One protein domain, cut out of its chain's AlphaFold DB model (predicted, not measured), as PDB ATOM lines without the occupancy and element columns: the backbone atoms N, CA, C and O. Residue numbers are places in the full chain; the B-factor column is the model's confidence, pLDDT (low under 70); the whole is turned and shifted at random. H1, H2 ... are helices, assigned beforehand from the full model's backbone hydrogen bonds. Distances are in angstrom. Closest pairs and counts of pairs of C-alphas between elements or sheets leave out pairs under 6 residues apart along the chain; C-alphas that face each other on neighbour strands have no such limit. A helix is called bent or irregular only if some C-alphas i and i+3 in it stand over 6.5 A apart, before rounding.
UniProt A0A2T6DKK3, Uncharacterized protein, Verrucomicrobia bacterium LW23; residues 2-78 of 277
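AT A GLANCE: This is residues 2 to 78 of the 277 residues of an uncharacterized protein of Verrucomicrobia bacterium LW23 (UniProt A0A2T6DKK3). Picture one long straight helix, H1, sticking out as an arm over residues 2 to 20, and a small head of two helices, H2 and H3, reached from its far end by residues 30 to 38, which fold back from the arm. In the head, H2 turns sharply near residue 52 and H3 packs on it near residue 46, while H1 stays apart from both. The printed part has 77 residues with three named helices, in the order H1, H2, H3, and no named strand, and its class is all helix. It is loose, with a radius of gyration of the C-alphas of 15.2 A, and it spans 42 by 35 by 19 A along its three main axes, an outline that is only just flat.

HOW THE PARTS SIT: Begin at Leu 2 and go along H1, residues 2 to 29, the longest helix by residues. As far as residue 20 it stands free: no C-alpha 8 or more residues away along the chain comes within 10 A of residues 2 to 20. Beyond Ser 29 a short link, residues 30 to 38, brings you to H2, residues 39 to 58. H1 and H2 are apart, with no C-alpha of the one within 8 A of the other. Look next inside H2 near residue 52, where it has a kink of 114 degrees. There H2 is irregular: C-alphas 51 and 54 are 9.2 A apart, and the line of H2 is a rough one. A second short link, residues 59 to 64, leads on to H3, residues 65 to 76. H3 touches H2, with 7 pairs of C-alphas within 8 A. The closest C-alphas of the two are those of Val 46 and Val 72, 5.9 A apart, and their centres are 8.8 A apart. Their lines stand at a steep tilt of 60 degrees, and they run opposite ways. H3 and H1 are apart. On the backbone, every O i to N i+4 pair is within hydrogen-bond range in H1 and H3; in H2 it is 8 of 16, beside 12 of 17 pairs O i to N i+3.

IN THESE COORDINATES: Find C-alpha 2 at (-13.524, -56.443, -23.390); from there H1 runs through 28 residues to C-alpha 29 at (-0.214, -50.349, -61.417), 40.7 A away. Watch z along this stretch, for the N-to-C direction of H1 is (0.24, 0.18, -0.95). H2 has 20 residues, from Pro 39 to Glu 58, and its first and last C-alphas are 22.7 A apart. H3 has 12 residues and begins with Tyr 65. Its last C-alpha, that of Arg 76, stands at (-14.283, -26.087, -44.344), and the helix measures 16.6 A from first to last C-alpha.

THE WHOLE: The two C-alphas farthest apart are those of Leu 2 and Pro 32, at 45.6 A. From the first printed C-alpha, that of Leu 2, to the last, that of Gly 78, the distance is 41.2 A. Leave out residues 2 to 20 and a body of 58 residues remains, spanning 36 by 23 by 17 A with a radius of gyration of 12.0 A. The printed part has no cut, and neither of its two links is long. In the B-factor column of this predicted model the mean pLDDT of the printed part is 83.6; look for values under 70 at residues 2 to 3, 5 and 78.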
ATOM      1  N   LEU A   2     -13.440 -57.568 -22.438       65.56
ATOM      2  CA  LEU A   2     -13.524 -56.443 -23.390       65.56
ATOM      3  C   LEU A   2     -12.205 -56.125 -24.125       65.56
ATOM      4  O   LEU A   2     -12.217 -55.982 -25.340       65.56
ATOM      5  N   ALA A   3     -11.060 -56.105 -23.432       69.44
ATOM      6  CA  ALA A   3      -9.756 -55.841 -24.062       69.44
ATOM      7  C   ALA A   3      -9.341 -56.913 -25.090       69.44
ATOM      8  O   ALA A   3      -8.766 -56.590 -26.124       69.44
ATOM      9  N   PHE A   4      -9.678 -58.182 -24.839       70.56
ATOM     10  CA  PHE A   4      -9.410 -59.282 -25.770       70.56
ATOM     11  C   PHE A   4     -10.299 -59.185 -27.016       70.56
ATOM     12  O   PHE A   4      -9.826 -59.368 -28.132       70.56
ATOM     13  N   LEU A   5     -11.570 -58.813 -26.841       67.12
ATOM     14  CA  LEU A   5     -12.514 -58.631 -27.944       67.12
ATOM     15  C   LEU A   5     -12.148 -57.408 -28.808       67.12
ATOM     16  O   LEU A   5     -12.182 -57.486 -30.036       67.12
ATOM     17  N   VAL A   6     -11.686 -56.315 -28.188       73.62
ATOM     18  CA  VAL A   6     -11.099 -55.154 -28.885       73.62
ATOM     19  C   VAL A   6      -9.813 -55.541 -29.625       73.62
ATOM     20  O   VAL A   6      -9.633 -55.154 -30.772       73.62
ATOM     21  N   TYR A   7      -8.938 -56.349 -29.026       76.62
ATOM     22  CA  TYR A   7      -7.703 -56.798 -29.675       76.62
ATOM     23  C   TYR A   7      -7.969 -57.689 -30.898       76.62
ATOM     24  O   TYR A   7      -7.413 -57.461 -31.974       76.62
ATOM     25  N   VAL A   8      -8.867 -58.672 -30.766       74.00
ATOM     26  CA  VAL A   8      -9.245 -59.575 -31.866       74.00
ATOM     27  C   VAL A   8      -9.891 -58.788 -33.009       74.00
ATOM     28  O   VAL A   8      -9.490 -58.954 -34.162       74.00
ATOM     29  N   THR A   9     -10.809 -57.865 -32.709       78.75
ATOM     30  CA  THR A   9     -11.444 -57.014 -33.733       78.75
ATOM     31  C   THR A   9     -10.453 -56.051 -34.389       78.75
ATOM     32  O   THR A   9     -10.455 -55.915 -35.613       78.75
ATOM     33  N   HIS A  10      -9.540 -55.452 -33.621       80.12
ATOM     34  CA  HIS A  10      -8.496 -54.576 -34.152       80.12
ATOM     35  C   HIS A  10      -7.538 -55.330 -35.084       80.12
ATOM     36  O   HIS A  10      -7.231 -54.857 -36.175       80.12
ATOM     37  N   SER A  11      -7.125 -56.545 -34.712       80.00
ATOM     38  CA  SER A  11      -6.247 -57.373 -35.548       80.00
ATOM     39  C   SER A  11      -6.907 -57.807 -36.865       80.00
ATOM     40  O   SER A  11      -6.250 -57.815 -37.909       80.00
ATOM     41  N   ALA A  12      -8.209 -58.109 -36.848       85.69
ATOM     42  CA  ALA A  12      -8.969 -58.436 -38.050       85.69
ATOM     43  C   ALA A  12      -9.096 -57.223 -38.990       85.69
ATOM     44  O   ALA A  12      -8.853 -57.350 -40.191       85.69
ATOM     45  N   LEU A  13      -9.388 -56.037 -38.442       87.81
ATOM     46  CA  LEU A  13      -9.451 -54.784 -39.202       87.81
ATOM     47  C   LEU A  13      -8.103 -54.424 -39.839       87.81
ATOM     48  O   LEU A  13      -8.057 -54.054 -41.011       87.81
ATOM     49  N   LEU A  14      -6.992 -54.587 -39.111       87.94
ATOM     50  CA  LEU A  14      -5.651 -54.336 -39.651       87.94
ATOM     51  C   LEU A  14      -5.331 -55.240 -40.849       87.94
ATOM     52  O   LEU A  14      -4.771 -54.765 -41.839       87.94
ATOM     53  N   ARG A  15      -5.731 -56.519 -40.803       87.94
ATOM     54  CA  ARG A  15      -5.566 -57.445 -41.938       87.94
ATOM     55  C   ARG A  15      -6.398 -57.025 -43.147       87.94
ATOM     56  O   ARG A  15      -5.888 -57.055 -44.263       87.94
ATOM     57  N   GLN A  16      -7.644 -56.600 -42.934       90.12
ATOM     58  CA  GLN A  16      -8.500 -56.101 -44.015       90.12
ATOM     59  C   GLN A  16      -7.914 -54.840 -44.664       90.12
ATOM     60  O   GLN A  16      -7.845 -54.757 -45.887       90.12
ATOM     61  N   ILE A  17      -7.419 -53.887 -43.866       88.31
ATOM     62  CA  ILE A  17      -6.758 -52.677 -44.382       88.31
ATOM     63  C   ILE A  17      -5.501 -53.043 -45.181       88.31
ATOM     64  O   ILE A  17      -5.283 -52.482 -46.254       88.31
ATOM     65  N   ALA A  18      -4.685 -53.979 -44.688       87.00
ATOM     66  CA  ALA A  18      -3.487 -54.434 -45.393       87.00
ATOM     67  C   ALA A  18      -3.828 -55.060 -46.755       87.00
ATOM     68  O   ALA A  18      -3.207 -54.710 -47.759       87.00
ATOM     69  N   TYR A  19      -4.856 -55.912 -46.803       91.62
ATOM     70  CA  TYR A  19      -5.351 -56.502 -48.047       91.62
ATOM     71  C   TYR A  19      -5.826 -55.429 -49.037       91.62
ATOM     72  O   TYR A  19      -5.353 -55.386 -50.170       91.62
ATOM     73  N   LEU A  20      -6.686 -54.503 -48.594       90.38
ATOM     74  CA  LEU A  20      -7.217 -53.432 -49.447       90.38
ATOM     75  C   LEU A  20      -6.127 -52.469 -49.939       90.38
ATOM     76  O   LEU A  20      -6.235 -51.931 -51.044       90.38
ATOM     77  N   LYS A  21      -5.070 -52.229 -49.149       87.50
ATOM     78  CA  LYS A  21      -3.903 -51.450 -49.592       87.50
ATOM     79  C   LYS A  21      -3.160 -52.164 -50.724       87.50
ATOM     80  O   LYS A  21      -2.893 -51.527 -51.742       87.50
ATOM     81  N   ALA A  22      -2.888 -53.461 -50.568       87.50
ATOM     82  CA  ALA A  22      -2.213 -54.265 -51.587       87.50
ATOM     83  C   ALA A  22      -3.043 -54.368 -52.878       87.50
ATOM     84  O   ALA A  22      -2.521 -54.169 -53.974       87.50
ATOM     85  N   GLU A  23      -4.353 -54.593 -52.764       90.50
ATOM     86  CA  GLU A  23      -5.266 -54.618 -53.909       90.50
ATOM     87  C   GLU A  23      -5.279 -53.274 -54.658       90.50
ATOM     88  O   GLU A  23      -5.135 -53.239 -55.881       90.50
ATOM     89  N   ASN A  24      -5.362 -52.149 -53.936       88.12
ATOM     90  CA  ASN A  24      -5.303 -50.814 -54.540       88.12
ATOM     91  C   ASN A  24      -3.971 -50.537 -55.249       88.12
ATOM     92  O   ASN A  24      -3.958 -49.850 -56.269       88.12
ATOM     93  N   GLU A  25      -2.851 -51.028 -54.719       86.38
ATOM     94  CA  GLU A  25      -1.540 -50.901 -55.360       86.38
ATOM     95  C   GLU A  25      -1.489 -51.678 -56.682       86.38
ATOM     96  O   GLU A  25      -1.111 -51.116 -57.715       86.38
ATOM     97  N   ILE A  26      -1.984 -52.921 -56.686       90.12
ATOM     98  CA  ILE A  26      -2.111 -53.742 -57.898       90.12
ATOM     99  C   ILE A  26      -3.009 -53.048 -58.928       90.12
ATOM    100  O   ILE A  26      -2.628 -52.933 -60.093       90.12
ATOM    101  N   LEU A  27      -4.177 -52.542 -58.525       87.81
ATOM    102  CA  LEU A  27      -5.089 -51.843 -59.434       87.81
ATOM    103  C   LEU A  27      -4.465 -50.561 -59.996       87.81
ATOM    104  O   LEU A  27      -4.545 -50.315 -61.200       87.81
ATOM    105  N   ARG A  28      -3.780 -49.767 -59.164       83.38
ATOM    106  CA  ARG A  28      -3.091 -48.545 -59.610       83.38
ATOM    107  C   ARG A  28      -1.964 -48.831 -60.592       83.38
ATOM    108  O   ARG A  28      -1.791 -48.043 -61.514       83.38
ATOM    109  N   SER A  29      -1.253 -49.952 -60.454       84.69
ATOM    110  CA  SER A  29      -0.214 -50.349 -61.417       84.69
ATOM    111  C   SER A  29      -0.746 -50.554 -62.847       84.69
ATOM    112  O   SER A  29       0.014 -50.441 -63.805       84.69
ATOM    113  N   ARG A  30      -2.054 -50.815 -63.001       88.56
ATOM    114  CA  ARG A  30      -2.727 -51.039 -64.291       88.56
ATOM    115  C   ARG A  30      -3.400 -49.782 -64.857       88.56
ATOM    116  O   ARG A  30      -3.907 -49.820 -65.975       88.56
ATOM    117  N   LEU A  31      -3.436 -48.687 -64.097       86.19
ATOM    118  CA  LEU A  31      -4.101 -47.435 -64.463       86.19
ATOM    119  C   LEU A  31      -3.099 -46.364 -64.937       86.19
ATOM    120  O   LEU A  31      -1.899 -46.459 -64.675       86.19
ATOM    121  N   PRO A  32      -3.570 -45.303 -65.623       82.94
ATOM    122  CA  PRO A  32      -2.728 -44.174 -65.998       82.94
ATOM    123  C   PRO A  32      -2.083 -43.500 -64.778       82.94
ATOM    124  O   PRO A  32      -2.693 -43.384 -63.715       82.94
ATOM    125  N   LYS A  33      -0.877 -42.946 -64.961       75.50
ATOM    126  CA  LYS A  33      -0.075 -42.298 -63.900       75.50
ATOM    127  C   LYS A  33      -0.771 -41.112 -63.208       75.50
ATOM    128  O   LYS A  33      -0.329 -40.665 -62.155       75.50
ATOM    129  N   THR A  34      -1.828 -40.554 -63.794       76.25
ATOM    130  CA  THR A  34      -2.580 -39.435 -63.215       76.25
ATOM    131  C   THR A  34      -4.074 -39.699 -63.323       76.25
ATOM    132  O   THR A  34      -4.607 -39.815 -64.424       76.25
ATOM    133  N   ILE A  35      -4.743 -39.754 -62.171       81.56
ATOM    134  CA  ILE A  35      -6.193 -39.932 -62.067       81.56
ATOM    135  C   ILE A  35      -6.834 -38.550 -61.908       81.56
ATOM    136  O   ILE A  35      -6.523 -37.810 -60.970       81.56
ATOM    137  N   GLN A  36      -7.715 -38.182 -62.838       82.81
ATOM    138  CA  GLN A  36      -8.497 -36.949 -62.745       82.81
ATOM    139  C   GLN A  36      -9.678 -37.179 -61.801       82.81
ATOM    140  O   GLN A  36     -10.542 -37.991 -62.099       82.81
ATOM    141  N   THR A  37      -9.709 -36.469 -60.673       83.50
ATOM    142  CA  THR A  37     -10.788 -36.598 -59.679       83.50
ATOM    143  C   THR A  37     -11.945 -35.654 -59.975       83.50
ATOM    144  O   THR A  37     -11.722 -34.457 -60.209       83.50
ATOM    145  N   THR A  38     -13.175 -36.160 -59.908       86.56
ATOM    146  CA  THR A  38     -14.398 -35.346 -60.005       86.56
ATOM    147  C   THR A  38     -14.682 -34.604 -58.689       86.56
ATOM    148  O   THR A  38     -14.206 -35.023 -57.633       86.56
ATOM    149  N   PRO A  39     -15.445 -33.492 -58.684       82.44
ATOM    150  CA  PRO A  39     -15.787 -32.790 -57.442       82.44
ATOM    151  C   PRO A  39     -16.459 -33.678 -56.382       82.44
ATOM    152  O   PRO A  39     -16.154 -33.526 -55.204       82.44
ATOM    153  N   ALA A  40     -17.302 -34.628 -56.798       83.75
ATOM    154  CA  ALA A  40     -17.974 -35.568 -55.900       83.75
ATOM    155  C   ALA A  40     -17.007 -36.598 -55.287       83.75
ATOM    156  O   ALA A  40     -17.067 -36.891 -54.096       83.75
ATOM    157  N   GLU A  41     -16.053 -37.116 -56.063       86.94
ATOM    158  CA  GLU A  41     -14.999 -37.988 -55.523       86.94
ATOM    159  C   GLU A  41     -14.121 -37.247 -54.512       86.94
ATOM    160  O   GLU A  41     -13.733 -37.804 -53.485       86.94
ATOM    161  N   ARG A  42     -13.818 -35.969 -54.779       88.94
ATOM    162  CA  ARG A  42     -13.030 -35.135 -53.863       88.94
ATOM    163  C   ARG A  42     -13.724 -34.969 -52.521       88.94
ATOM    164  O   ARG A  42     -13.041 -35.087 -51.509       88.94
ATOM    165  N   SER A  43     -15.038 -34.748 -52.506       85.38
ATOM    166  CA  SER A  43     -15.775 -34.597 -51.251       85.38
ATOM    167  C   SER A  43     -15.813 -35.885 -50.439       85.38
ATOM    168  O   SER A  43     -15.628 -35.847 -49.226       85.38
ATOM    169  N   VAL A  44     -15.950 -37.046 -51.088       86.94
ATOM    170  CA  VAL A  44     -15.854 -38.345 -50.396       86.94
ATOM    171  C   VAL A  44     -14.465 -38.530 -49.779       86.94
ATOM    172  O   VAL A  44     -14.348 -38.893 -48.607       86.94
ATOM    173  N   LEU A  45     -13.402 -38.227 -50.533       89.12
ATOM    174  CA  LEU A  45     -12.027 -38.322 -50.036       89.12
ATOM    175  C   LEU A  45     -11.764 -37.369 -48.867       89.12
ATOM    176  O   LEU A  45     -11.085 -37.752 -47.918       89.12
ATOM    177  N   VAL A  46     -12.275 -36.138 -48.923       89.50
ATOM    178  CA  VAL A  46     -12.130 -35.166 -47.831       89.50
ATOM    179  C   VAL A  46     -12.925 -35.601 -46.604       89.50
ATOM    180  O   VAL A  46     -12.361 -35.619 -45.513       89.50
ATOM    181  N   CYS A  47     -14.179 -36.023 -46.775       87.38
ATOM    182  CA  CYS A  47     -15.045 -36.487 -45.692       87.38
ATOM    183  C   CYS A  47     -14.417 -37.652 -44.908       87.38
ATOM    184  O   CYS A  47     -14.357 -37.608 -43.681       87.38
ATOM    185  N   LEU A  48     -13.876 -38.655 -45.609       88.56
ATOM    186  CA  LEU A  48     -13.233 -39.814 -44.981       88.56
ATOM    187  C   LEU A  48     -11.801 -39.522 -44.504       88.56
ATOM    188  O   LEU A  48     -11.339 -40.101 -43.523       88.56
ATOM    189  N   GLY A  49     -11.077 -38.644 -45.200       86.75
ATOM    190  CA  GLY A  49      -9.659 -38.392 -44.952       86.75
ATOM    191  C   GLY A  49      -9.367 -37.308 -43.914       86.75
ATOM    192  O   GLY A  49      -8.325 -37.362 -43.266       86.75
ATOM    193  N   ALA A  50     -10.247 -36.319 -43.738       86.44
ATOM    194  CA  ALA A  50     -10.024 -35.215 -42.802       86.44
ATOM    195  C   ALA A  50      -9.951 -35.662 -41.324       86.44
ATOM    196  O   ALA A  50      -9.048 -35.188 -40.627       86.44
ATOM    197  N   PRO A  51     -10.797 -36.598 -40.838       88.94
ATOM    198  CA  PRO A  51     -10.709 -37.106 -39.464       88.94
ATOM    199  C   PRO A  51      -9.406 -37.858 -39.161       88.94
ATOM    200  O   PRO A  51      -9.005 -37.945 -38.004       88.94
ATOM    201  N   LEU A  52      -8.719 -38.379 -40.187       84.88
ATOM    202  CA  LEU A  52      -7.465 -39.127 -40.039       84.88
ATOM    203  C   LEU A  52      -6.250 -38.231 -39.730       84.88
ATOM    204  O   LEU A  52      -5.165 -38.742 -39.457       84.88
ATOM    205  N   GLY A  53      -6.398 -36.902 -39.774       84.69
ATOM    206  CA  GLY A  53      -5.348 -35.966 -39.374       84.69
ATOM    207  C   GLY A  53      -4.040 -36.154 -40.154       84.69
ATOM    208  O   GLY A  53      -4.029 -36.155 -41.383       84.69
ATOM    209  N   SER A  54      -2.911 -36.287 -39.451       82.25
ATOM    210  CA  SER A  54      -1.587 -36.491 -40.060       82.25
ATOM    211  C   SER A  54      -1.385 -37.896 -40.641       82.25
ATOM    212  O   SER A  54      -0.619 -38.041 -41.598       82.25
ATOM    213  N   SER A  55      -2.098 -38.906 -40.130       83.88
ATOM    214  CA  SER A  55      -1.992 -40.311 -40.554       83.88
ATOM    215  C   SER A  55      -2.486 -40.549 -41.984       83.88
ATOM    216  O   SER A  55      -2.121 -41.535 -42.619       83.88
ATOM    217  N   ILE A  56      -3.241 -39.604 -42.557       87.06
ATOM    218  CA  ILE A  56      -3.688 -39.645 -43.958       87.06
ATOM    219  C   ILE A  56      -2.519 -39.739 -44.957       87.06
ATOM    220  O   ILE A  56      -2.684 -40.254 -46.064       87.06
ATOM    221  N   ARG A  57      -1.315 -39.288 -44.571       83.56
ATOM    222  CA  ARG A  57      -0.097 -39.370 -45.397       83.56
ATOM    223  C   ARG A  57       0.278 -40.800 -45.781       83.56
ATOM    224  O   ARG A  57       0.838 -40.992 -46.850       83.56
ATOM    225  N   GLU A  58      -0.054 -41.777 -44.943       82.38
ATOM    226  CA  GLU A  58       0.261 -43.196 -45.160       82.38
ATOM    227  C   GLU A  58      -0.749 -43.911 -46.070       82.38
ATOM    228  O   GLU A  58      -0.570 -45.079 -46.421       82.38
ATOM    229  N   VAL A  59      -1.851 -43.238 -46.410       83.56
ATOM    230  CA  VAL A  59      -2.981 -43.813 -47.157       83.56
ATOM    231  C   VAL A  59      -3.217 -43.075 -48.480       83.56
ATOM    232  O   VAL A  59      -3.739 -43.649 -49.438       83.56
ATOM    233  N   LEU A  60      -2.805 -41.806 -48.569       83.62
ATOM    234  CA  LEU A  60      -2.919 -40.994 -49.779       83.62
ATOM    235  C   LEU A  60      -2.113 -41.582 -50.942       83.62
ATOM    236  O   LEU A  60      -0.890 -41.507 -50.963       83.62
ATOM    237  N   GLY A  61      -2.821 -42.086 -51.955       78.81
ATOM    238  CA  GLY A  61      -2.206 -42.548 -53.206       78.81
ATOM    239  C   GLY A  61      -2.732 -41.887 -54.483       78.81
ATOM    240  O   GLY A  61      -2.098 -42.004 -55.522       78.81
ATOM    241  N   ILE A  62      -3.876 -41.190 -54.435       83.25
ATOM    242  CA  ILE A  62      -4.487 -40.558 -55.625       83.25
ATOM    243  C   ILE A  62      -3.956 -39.137 -55.837       83.25
ATOM    244  O   ILE A  62      -3.721 -38.712 -56.965       83.25
ATOM    245  N   VAL A  63      -3.766 -38.387 -54.750       85.75
ATOM    246  CA  VAL A  63      -3.321 -36.992 -54.790       85.75
ATOM    247  C   VAL A  63      -2.218 -36.728 -53.785       85.75
ATOM    248  O   VAL A  63      -2.123 -37.372 -52.745       85.75
ATOM    249  N   HIS A  64      -1.406 -35.718 -54.080       85.62
ATOM    250  CA  HIS A  64      -0.380 -35.250 -53.164       85.62
ATOM    251  C   HIS A  64      -1.003 -34.645 -51.891       85.62
ATOM    252  O   HIS A  64      -2.002 -33.923 -51.964       85.62
ATOM    253  N   TYR A  65      -0.365 -34.852 -50.734       86.94
ATOM    254  CA  TYR A  65      -0.831 -34.367 -49.424       86.94
ATOM    255  C   TYR A  65      -1.175 -32.868 -49.409       86.94
ATOM    256  O   TYR A  65      -2.205 -32.452 -48.881       86.94
ATOM    257  N   LYS A  66      -0.354 -32.041 -50.068       88.00
ATOM    258  CA  LYS A  66      -0.607 -30.594 -50.206       88.00
ATOM    259  C   LYS A  66      -1.936 -30.289 -50.911       88.00
ATOM    260  O   LYS A  66      -2.630 -29.360 -50.513       88.00
ATOM    261  N   THR A  67      -2.277 -31.054 -51.947       88.69
ATOM    262  CA  THR A  67      -3.519 -30.894 -52.716       88.69
ATOM    263  C   THR A  67      -4.726 -31.314 -51.884       88.69
ATOM    264  O   THR A  67      -5.717 -30.593 -51.850       88.69
ATOM    265  N   PHE A  68      -4.607 -32.419 -51.142       89.88
ATOM    266  CA  PHE A  68      -5.636 -32.864 -50.203       89.88
ATOM    267  C   PHE A  68      -5.950 -31.789 -49.148       89.88
ATOM    268  O   PHE A  68      -7.105 -31.410 -48.974       89.88
ATOM    269  N   LEU A  69      -4.923 -31.189 -48.530       88.50
ATOM    270  CA  LEU A  69      -5.110 -30.086 -47.576       88.50
ATOM    271  C   LEU A  69      -5.787 -28.853 -48.193       88.50
ATOM    272  O   LEU A  69      -6.527 -28.153 -47.505       88.50
ATOM    273  N   GLN A  70      -5.543 -28.562 -49.474       87.31
ATOM    274  CA  GLN A  70      -6.249 -27.479 -50.163       87.31
ATOM    275  C   GLN A  70      -7.741 -27.783 -50.323       87.31
ATOM    276  O   GLN A  70      -8.545 -26.859 -50.240       87.31
ATOM    277  N   TRP A  71      -8.120 -29.044 -50.545       88.69
ATOM    278  CA  TRP A  71      -9.526 -29.445 -50.622       88.69
ATOM    279  C   TRP A  71     -10.211 -29.373 -49.258       88.69
ATOM    280  O   TRP A  71     -11.262 -28.749 -49.167       88.69
ATOM    281  N   VAL A  72      -9.568 -29.879 -48.197       87.50
ATOM    282  CA  VAL A  72     -10.073 -29.778 -46.811       87.50
ATOM    283  C   VAL A  72     -10.347 -28.319 -46.427       87.50
ATOM    284  O   VAL A  72     -11.397 -28.009 -45.875       87.50
ATOM    285  N   ARG A  73      -9.426 -27.399 -46.756       84.31
ATOM    286  CA  ARG A  73      -9.613 -25.960 -46.497       84.31
ATOM    287  C   ARG A  73     -10.793 -25.385 -47.279       84.31
ATOM    288  O   ARG A  73     -11.614 -24.687 -46.701       84.31
ATOM    289  N   LYS A  74     -10.912 -25.716 -48.568       80.44
ATOM    290  CA  LYS A  74     -12.016 -25.236 -49.417       80.44
ATOM    291  C   LYS A  74     -13.390 -25.702 -48.933       80.44
ATOM    292  O   LYS A  74     -14.320 -24.904 -48.966       80.44
ATOM    293  N   GLU A  75     -13.515 -26.951 -48.482       78.69
ATOM    294  CA  GLU A  75     -14.771 -27.453 -47.910       78.69
ATOM    295  C   GLU A  75     -15.088 -26.803 -46.564       78.69
ATOM    296  O   GLU A  75     -16.211 -26.351 -46.357       78.69
ATOM    297  N   ARG A  76     -14.094 -26.692 -45.671       75.25
ATOM    298  CA  ARG A  76     -14.283 -26.087 -44.344       75.25
ATOM    299  C   ARG A  76     -14.671 -24.615 -44.422       75.25
ATOM    300  O   ARG A  76     -15.516 -24.161 -43.661       75.25
ATOM    301  N   ASP A  77     -14.054 -23.875 -45.336       70.94
ATOM    302  CA  ASP A  77     -14.302 -22.445 -45.476       70.94
ATOM    303  C   ASP A  77     -15.655 -22.170 -46.177       70.94
ATOM    304  O   ASP A  77     -15.983 -21.015 -46.434       70.94
ATOM    305  N   GLY A  78     -16.441 -23.206 -46.529       60.16
ATOM    306  CA  GLY A  78     -17.727 -23.083 -47.237       60.16
ATOM    307  C   GLY A  78     -17.588 -22.469 -48.631       60.16
ATOM    308  O   GLY A  78     -18.566 -22.153 -49.312       60.16
TER     309      GLY A  78